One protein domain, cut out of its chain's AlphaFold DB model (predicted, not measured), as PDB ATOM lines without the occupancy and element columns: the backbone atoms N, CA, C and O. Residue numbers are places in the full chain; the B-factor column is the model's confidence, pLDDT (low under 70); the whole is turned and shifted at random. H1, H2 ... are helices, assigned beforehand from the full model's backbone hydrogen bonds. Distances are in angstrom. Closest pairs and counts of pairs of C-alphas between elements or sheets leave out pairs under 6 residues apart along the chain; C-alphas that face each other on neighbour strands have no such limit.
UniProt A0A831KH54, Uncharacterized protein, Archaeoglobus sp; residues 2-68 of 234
ATOM      1  N   ILE A   2     222.165 161.486 227.051       66.50
ATOM      2  CA  ILE A   2     221.538 162.826 227.133       66.50
ATOM      3  C   ILE A   2     220.932 163.281 225.795       66.50
ATOM      4  O   ILE A   2     219.747 163.591 225.772       66.50
ATOM      5  N   ARG A   3     221.661 163.182 224.669       68.31
ATOM      6  CA  ARG A   3     221.137 163.493 223.317       68.31
ATOM      7  C   ARG A   3     219.816 162.774 223.000       68.31
ATOM      8  O   ARG A   3     218.836 163.403 222.627       68.31
ATOM      9  N   ARG A   4     219.735 161.466 223.279       74.56
ATOM     10  CA  ARG A   4     218.495 160.666 223.144       74.56
ATOM     11  C   ARG A   4     217.368 161.095 224.096       74.56
ATOM     12  O   ARG A   4     216.203 160.815 223.827       74.56
ATOM     13  N   ARG A   5     217.686 161.689 225.249       75.00
ATOM     14  CA  ARG A   5     216.689 162.193 226.210       75.00
ATOM     15  C   ARG A   5     216.145 163.547 225.756       75.00
ATOM     16  O   ARG A   5     214.933 163.716 225.758       75.00
ATOM     17  N   VAL A   6     217.026 164.439 225.299       71.00
ATOM     18  CA  VAL A   6     216.661 165.723 224.682       71.00
ATOM     19  C   VAL A   6     215.805 165.483 223.439       71.00
ATOM     20  O   VAL A   6     214.706 166.014 223.354       71.00
ATOM     21  N   GLY A   7     216.209 164.568 222.554       75.38
ATOM     22  CA  GLY A   7     215.417 164.248 221.366       75.38
ATOM     23  C   GLY A   7     214.031 163.686 221.658       75.38
ATOM     24  O   GLY A   7     213.062 164.067 221.012       75.38
ATOM     25  N   ARG A   8     213.892 162.852 222.695       78.69
ATOM     26  CA  ARG A   8     212.568 162.397 223.149       78.69
ATOM     27  C   ARG A   8     211.711 163.538 223.704       78.69
ATOM     28  O   ARG A   8     210.502 163.510 223.516       78.69
ATOM     29  N   LEU A   9     212.309 164.514 224.388       76.38
ATOM     30  CA  LEU A   9     211.592 165.680 224.919       76.38
ATOM     31  C   LEU A   9     211.121 166.632 223.815       76.38
ATOM     32  O   LEU A   9     210.027 167.179 223.943       76.38
ATOM     33  N   LEU A  10     211.923 166.805 222.762       77.94
ATOM     34  CA  LEU A  10     211.582 167.616 221.590       77.94
ATOM     35  C   LEU A  10     210.491 166.939 220.748       77.94
ATOM     36  O   LEU A  10     209.450 167.539 220.495       77.94
ATOM     37  N   LYS A  11     210.658 165.644 220.447       81.81
ATOM     38  CA  LYS A  11     209.690 164.864 219.660       81.81
ATOM     39  C   LYS A  11     208.319 164.756 220.334       81.81
ATOM     40  O   LYS A  11     207.298 164.845 219.667       81.81
ATOM     41  N   LYS A  12     208.275 164.638 221.669       81.44
ATOM     42  CA  LYS A  12     207.016 164.669 222.445       81.44
ATOM     43  C   LYS A  12     206.223 165.974 222.294       81.44
ATOM     44  O   LYS A  12     205.067 166.005 222.694       81.44
ATOM     45  N   ARG A  13     206.843 167.036 221.778       77.69
ATOM     46  CA  ARG A  13     206.246 168.367 221.608       77.69
ATOM     47  C   ARG A  13     206.137 168.786 220.141       77.69
ATOM     48  O   ARG A  13     205.886 169.952 219.876       77.69
ATOM     49  N   GLY A  14     206.346 167.854 219.206       72.75
ATOM     50  CA  GLY A  14     206.267 168.124 217.767       72.75
ATOM     51  C   GLY A  14     207.394 169.010 217.226       72.75
ATOM     52  O   GLY A  14     207.229 169.617 216.176       72.75
ATOM     53  N   ILE A  15     208.518 169.120 217.943       76.19
ATOM     54  CA  ILE A  15     209.664 169.934 217.522       76.19
ATOM     55  C   ILE A  15     210.651 169.039 216.774       76.19
ATOM     56  O   ILE A  15     211.445 168.328 217.399       76.19
ATOM     57  N   ASP A  16     210.619 169.116 215.447       66.75
ATOM     58  CA  ASP A  16     211.541 168.417 214.550       66.75
ATOM     59  C   ASP A  16     212.597 169.389 213.973       66.75
ATOM     60  O   ASP A  16     212.393 170.601 213.930       66.75
ATOM     61  N   GLY A  17     213.776 168.880 213.593       65.44
ATOM     62  CA  GLY A  17     214.843 169.661 212.932       65.44
ATOM     63  C   GLY A  17     215.991 170.174 213.820       65.44
ATOM     64  O   GLY A  17     217.086 170.411 213.327       65.44
ATOM     65  N   TYR A  18     215.823 170.253 215.144       66.25
ATOM     66  CA  TYR A  18     216.893 170.715 216.058       66.25
ATOM     67  C   TYR A  18     217.816 169.595 216.574       66.25
ATOM     68  O   TYR A  18     218.734 169.833 217.355       66.25
ATOM     69  N   MET A  19     217.575 168.353 216.151       61.28
ATOM     70  CA  MET A  19     218.311 167.160 216.594       61.28
ATOM     71  C   MET A  19     219.765 167.105 216.112       61.28
ATOM     72  O   MET A  19     220.603 166.439 216.737       61.28
ATOM     73  N   GLU A  20     220.047 167.781 215.002       58.16
ATOM     74  CA  GLU A  20     221.365 167.835 214.371       58.16
ATOM     75  C   GLU A  20     222.231 168.941 214.971       58.16
ATOM     76  O   GLU A  20     223.408 168.707 215.225       58.16
ATOM     77  N   ASN A  21     221.633 170.083 215.328       69.44
ATOM     78  CA  ASN A  21     222.335 171.208 215.939       69.44
ATOM     79  C   ASN A  21     221.671 171.650 217.253       69.44
ATOM     80  O   ASN A  21     221.005 172.683 217.327       69.44
ATOM     81  N   LEU A  22     221.863 170.859 218.313       71.38
ATOM     82  CA  LEU A  22     221.288 171.137 219.636       71.38
ATOM     83  C   LEU A  22     221.766 172.468 220.241       71.38
ATOM     84  O   LEU A  22     221.075 173.022 221.089       71.38
ATOM     85  N   GLU A  23     222.912 172.999 219.815       72.50
ATOM     86  CA  GLU A  23     223.478 174.248 220.344       72.50
ATOM     87  C   GLU A  23     222.628 175.467 219.984       72.50
ATOM     88  O   GLU A  23     222.535 176.417 220.757       72.50
ATOM     89  N   THR A  24     221.913 175.414 218.857       77.69
ATOM     90  CA  THR A  24     220.949 176.465 218.488       77.69
ATOM     91  C   THR A  24     219.821 176.616 219.508       77.69
ATOM     92  O   THR A  24     219.295 177.715 219.675       77.69
ATOM     93  N   LEU A  25     219.499 175.556 220.260       75.06
ATOM     94  CA  LEU A  25     218.557 175.603 221.378       75.06
ATOM     95  C   LEU A  25     219.165 176.229 222.642       75.06
ATOM     96  O   LEU A  25     218.502 176.259 223.665       75.06
ATOM     97  N   LEU A  26     220.402 176.723 222.628       77.19
ATOM     98  CA  LEU A  26     220.917 177.601 223.684       77.19
ATOM     99  C   LEU A  26     220.731 179.081 223.344       77.19
ATOM    100  O   LEU A  26     220.841 179.926 224.230       77.19
ATOM    101  N   ASN A  27     220.403 179.410 222.091       81.62
ATOM    102  CA  ASN A  27     220.174 180.784 221.674       81.62
ATOM    103  C   ASN A  27     218.845 181.314 222.261       81.62
ATOM    104  O   ASN A  27     217.780 180.772 221.936       81.62
ATOM    105  N   PRO A  28     218.863 182.407 223.051       78.88
ATOM    106  CA  PRO A  28     217.660 182.960 223.674       78.88
ATOM    107  C   PRO A  28     216.556 183.329 222.673       78.88
ATOM    108  O   PRO A  28     215.377 183.116 222.949       78.88
ATOM    109  N   LYS A  29     216.920 183.826 221.481       82.12
ATOM    110  CA  LYS A  29     215.956 184.214 220.434       82.12
ATOM    111  C   LYS A  29     215.251 182.997 219.831       82.12
ATOM    112  O   LYS A  29     214.049 183.042 219.578       82.12
ATOM    113  N   VAL A  30     215.995 181.912 219.608       81.31
ATOM    114  CA  VAL A  30     215.459 180.654 219.060       81.31
ATOM    115  C   VAL A  30     214.511 180.010 220.066       81.31
ATOM    116  O   VAL A  30     213.400 179.628 219.704       81.31
ATOM    117  N   ILE A  31     214.905 179.960 221.339       78.94
ATOM    118  CA  ILE A  31     214.065 179.412 222.404       78.94
ATOM    119  C   ILE A  31     212.787 180.216 222.599       78.94
ATOM    120  O   ILE A  31     211.722 179.617 222.710       78.94
ATOM    121  N   GLU A  32     212.860 181.547 222.619       80.12
ATOM    122  CA  GLU A  32     211.667 182.369 222.829       80.12
ATOM    123  C   GLU A  32     210.675 182.213 221.671       80.12
ATOM    124  O   GLU A  32     209.460 182.164 221.875       80.12
ATOM    125  N   ARG A  33     211.187 182.040 220.448       82.94
ATOM    126  CA  ARG A  33     210.369 181.693 219.283       82.94
ATOM    127  C   ARG A  33     209.708 180.321 219.445       82.94
ATOM    128  O   ARG A  33     208.504 180.209 219.234       82.94
ATOM    129  N   LEU A  34     210.457 179.292 219.848       78.62
ATOM    130  CA  LEU A  34     209.916 177.944 220.069       78.62
ATOM    131  C   LEU A  34     208.903 177.902 221.218       78.62
ATOM    132  O   LEU A  34     207.882 177.228 221.102       78.62
ATOM    133  N   ARG A  35     209.141 178.668 222.288       82.88
ATOM    134  CA  ARG A  35     208.218 178.831 223.416       82.88
ATOM    135  C   ARG A  35     206.854 179.308 222.942       82.88
ATOM    136  O   ARG A  35     205.848 178.722 223.323       82.88
ATOM    137  N   LYS A  36     206.841 180.343 222.096       83.12
ATOM    138  CA  LYS A  36     205.617 180.939 221.545       83.12
ATOM    139  C   LYS A  36     204.904 180.011 220.563       83.12
ATOM    140  O   LYS A  36     203.689 179.903 220.631       83.12
ATOM    141  N   ILE A  37     205.643 179.337 219.677       83.62
ATOM    142  CA  ILE A  37     205.055 178.469 218.638       83.62
ATOM    143  C   ILE A  37     204.466 177.188 219.239       83.62
ATOM    144  O   ILE A  37     203.377 176.778 218.857       83.62
ATOM    145  N   TYR A  38     205.174 176.563 220.181       80.06
ATOM    146  CA  TYR A  38     204.818 175.245 220.720       80.06
ATOM    147  C   TYR A  38     204.232 175.306 222.137       80.06
ATOM    148  O   TYR A  38     204.103 174.272 222.791       80.06
ATOM    149  N   ASN A  39     203.917 176.510 222.628       82.00
ATOM    150  CA  ASN A  39     203.379 176.783 223.964       82.00
ATOM    151  C   ASN A  39     204.114 176.024 225.088       82.00
ATOM    152  O   ASN A  39     203.511 175.377 225.944       82.00
ATOM    153  N   ILE A  40     205.447 176.044 225.042       81.88
ATOM    154  CA  ILE A  40     206.289 175.270 225.961       81.88
ATOM    155  C   ILE A  40     206.421 176.026 227.282       81.88
ATOM    156  O   ILE A  40     206.758 177.208 227.301       81.88
ATOM    157  N   GLU A  41     206.237 175.336 228.402       85.88
ATOM    158  CA  GLU A  41     206.469 175.916 229.724       85.88
ATOM    159  C   GLU A  41     207.933 176.336 229.935       85.88
ATOM    160  O   GLU A  41     208.878 175.639 229.545       85.88
ATOM    161  N   THR A  42     208.129 177.453 230.638       82.88
ATOM    162  CA  THR A  42     209.455 178.010 230.954       82.88
ATOM    163  C   THR A  42     210.354 177.010 231.688       82.88
ATOM    164  O   THR A  42     211.552 176.941 231.416       82.88
ATOM    165  N   GLU A  43     209.796 176.183 232.576       83.38
ATOM    166  CA  GLU A  43     210.587 175.190 233.314       83.38
ATOM    167  C   GLU A  43     211.072 174.035 232.438       83.38
ATOM    168  O   GLU A  43     212.201 173.559 232.579       83.38
ATOM    169  N   VAL A  44     210.276 173.631 231.453       80.12
ATOM    170  CA  VAL A  44     210.697 172.641 230.460       80.12
ATOM    171  C   VAL A  44     211.844 173.188 229.610       80.12
ATOM    172  O   VAL A  44     212.796 172.462 229.321       80.12
ATOM    173  N   ILE A  45     211.780 174.466 229.231       80.19
ATOM    174  CA  ILE A  45     212.844 175.136 228.476       80.19
ATOM    175  C   ILE A  45     214.152 175.128 229.269       80.19
ATOM    176  O   ILE A  45     215.172 174.676 228.748       80.19
ATOM    177  N   LYS A  46     214.113 175.528 230.544       83.38
ATOM    178  CA  LYS A  46     215.288 175.484 231.428       83.38
ATOM    179  C   LYS A  46     215.856 174.071 231.561       83.38
ATOM    180  O   LYS A  46     217.076 173.892 231.545       83.38
ATOM    181  N   GLN A  47     215.000 173.051 231.654       82.62
ATOM    182  CA  GLN A  47     215.439 171.651 231.689       82.62
ATOM    183  C   GLN A  47     216.129 171.226 230.386       82.62
ATOM    184  O   GLN A  47     217.174 170.573 230.437       82.62
ATOM    185  N   ILE A  48     215.579 171.595 229.224       79.94
ATOM    186  CA  ILE A  48     216.187 171.315 227.916       79.94
ATOM    187  C   ILE A  48     217.549 172.008 227.813       79.94
ATOM    188  O   ILE A  48     218.534 171.334 227.516       79.94
ATOM    189  N   GLN A  49     217.629 173.302 228.139       80.81
ATOM    190  CA  GLN A  49     218.885 174.059 228.151       80.81
ATOM    191  C   GLN A  49     219.915 173.412 229.076       80.81
ATOM    192  O   GLN A  49     221.023 173.121 228.643       80.81
ATOM    193  N   THR A  50     219.534 173.068 230.309       81.69
ATOM    194  CA  THR A  50     220.426 172.402 231.273       81.69
ATOM    195  C   THR A  50     220.959 171.076 230.731       81.69
ATOM    196  O   THR A  50     222.142 170.769 230.882       81.69
ATOM    197  N   LEU A  51     220.111 170.264 230.093       75.75
ATOM    198  CA  LEU A  51     220.535 168.997 229.498       75.75
ATOM    199  C   LEU A  51     221.475 169.207 228.306       75.75
ATOM    200  O   LEU A  51     222.436 168.452 228.167       75.75
ATOM    201  N   ILE A  52     221.223 170.213 227.468       74.62
ATOM    202  CA  ILE A  52     222.069 170.545 226.317       74.62
ATOM    203  C   ILE A  52     223.415 171.097 226.787       74.62
ATOM    204  O   ILE A  52     224.443 170.579 226.365       74.62
ATOM    205  N   SER A  53     223.434 172.044 227.726       72.94
ATOM    206  CA  SER A  53     224.666 172.567 228.324       72.94
ATOM    207  C   SER A  53     225.480 171.458 228.987       72.94
ATOM    208  O   SER A  53     226.675 171.357 228.739       72.94
ATOM    209  N   LYS A  54     224.843 170.556 229.751       73.88
ATOM    210  CA  LYS A  54     225.522 169.368 230.299       73.88
ATOM    211  C   LYS A  54     226.080 168.471 229.200       73.88
ATOM    212  O   LYS A  54     227.169 167.936 229.354       73.88
ATOM    213  N   TYR A  55     225.346 168.273 228.108       71.81
ATOM    214  CA  TYR A  55     225.817 167.471 226.983       71.81
ATOM    215  C   TYR A  55     227.038 168.096 226.306       71.81
ATOM    216  O   TYR A  55     228.029 167.391 226.154       71.81
ATOM    217  N   ILE A  56     226.983 169.382 225.949       67.31
ATOM    218  CA  ILE A  56     228.096 170.114 225.324       67.31
ATOM    219  C   ILE A  56     229.302 170.111 226.255       67.31
ATOM    220  O   ILE A  56     230.391 169.750 225.830       67.31
ATOM    221  N   LEU A  57     229.098 170.404 227.543       66.56
ATOM    222  CA  LEU A  57     230.167 170.380 228.534       66.56
ATOM    223  C   LEU A  57     230.791 168.986 228.639       66.56
ATOM    224  O   LEU A  57     232.004 168.877 228.625       66.56
ATOM    225  N   ILE A  58     229.996 167.912 228.639       65.50
ATOM    226  CA  ILE A  58     230.524 166.541 228.587       65.50
ATOM    227  C   ILE A  58     231.288 166.276 227.283       65.50
ATOM    228  O   ILE A  58     232.301 165.594 227.333       65.50
ATOM    229  N   GLN A  59     230.840 166.772 226.124       61.72
ATOM    230  CA  GLN A  59     231.581 166.601 224.866       61.72
ATOM    231  C   GLN A  59     232.903 167.365 224.881       61.72
ATOM    232  O   GLN A  59     233.925 166.805 224.501       61.72
ATOM    233  N   HIS A  60     232.901 168.608 225.360       59.69
ATOM    234  CA  HIS A  60     234.107 169.417 225.501       59.69
ATOM    235  C   HIS A  60     235.067 168.775 226.487       59.69
ATOM    236  O   HIS A  60     236.214 168.564 226.139       59.69
ATOM    237  N   VAL A  61     234.582 168.367 227.658       63.03
ATOM    238  CA  VAL A  61     235.370 167.657 228.666       63.03
ATOM    239  C   VAL A  61     235.898 166.334 228.117       63.03
ATOM    240  O   VAL A  61     237.045 166.009 228.363       63.03
ATOM    241  N   LYS A  62     235.129 165.591 227.313       61.50
ATOM    242  CA  LYS A  62     235.621 164.383 226.633       61.50
ATOM    243  C   LYS A  62     236.693 164.684 225.595       61.50
ATOM    244  O   LYS A  62     237.665 163.952 225.538       61.50
ATOM    245  N   LYS A  63     236.518 165.727 224.782       55.59
ATOM    246  CA  LYS A  63     237.500 166.151 223.774       55.59
ATOM    247  C   LYS A  63     238.782 166.653 224.437       55.59
ATOM    248  O   LYS A  63     239.866 166.322 223.979       55.59
ATOM    249  N   TRP A  64     238.637 167.391 225.534       56.84
ATOM    250  CA  TRP A  64     239.730 167.818 226.395       56.84
ATOM    251  C   TRP A  64     240.393 166.582 227.016       56.84
ATOM    252  O   TRP A  64     241.570 166.384 226.830       56.84
ATOM    253  N   PHE A  65     239.665 165.621 227.582       59.88
ATOM    254  CA  PHE A  65     240.285 164.390 228.098       59.88
ATOM    255  C   PHE A  65     240.934 163.486 227.058       59.88
ATOM    256  O   PHE A  65     241.837 162.733 227.406       59.88
ATOM    257  N   LEU A  66     240.488 163.532 225.805       59.53
ATOM    258  CA  LEU A  66     241.062 162.701 224.754       59.53
ATOM    259  C   LEU A  66     242.448 163.195 224.305       59.53
ATOM    260  O   LEU A  66     243.234 162.392 223.811       59.53
ATOM    261  N   TYR A  67     242.726 164.496 224.450       59.25
ATOM    262  CA  TYR A  67     243.897 165.140 223.837       59.25
ATOM    263  C   TYR A  67     244.671 166.093 224.753       59.25
ATOM    264  O   TYR A  67     245.834 166.389 224.478       59.25
ATOM    265  N   SER A  68     244.059 166.579 225.830       53.84
ATOM    266  CA  SER A  68     244.742 167.345 226.865       53.84
ATOM    267  C   SER A  68     245.672 166.423 227.619       53.84
ATOM    268  O   SER A  68     245.314 165.299 227.979       53.84
TER     269      SER A  68
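What this domain is: This is residues 2 to 68 of the 234 residues of an uncharacterized protein of Archaeoglobus sp (UniProt A0A831KH54). Two short helices, H1 and H2, pack on the middle of long helix H4, whose residues 59 to 67 stick out. 67 residues are printed, with four named helices: all helix. The whole is only just compact, close to loose: radius of gyration of the C-alphas 12.8 A, spans 42, 21 and 19 A.

Where its parts are: Find H1 from C-alpha 2 at (221.538, 162.826, 227.133) to 11; H2 is 22 to 26, H3 28 to 38. H4 runs 37.5 A from 42 to C-alpha 67 at (243.897, 165.140, 223.837).

How they stand to each other: H4 touches H1 with residues 48 to 55 alone, opposite ways at a shallow tilt of 31 degrees; C-alphas 2 and 55 are closest, 6.3 A. It touches H2 with 49 to 56 alone, C-alphas 26 and 49 closest. With 42 to 45 alone it only just touches H3, in 3 pairs of C-alphas within 8 A, 31 and 45 closest. Every O i to N i+4 pair is within hydrogen-bond range but in H2: 0 of 1, with 2 of 2 O i to N i+3.

The domain as a whole: The printed part has no cut; pLDDT is under 70 in 21 residues, among them 56 to 68.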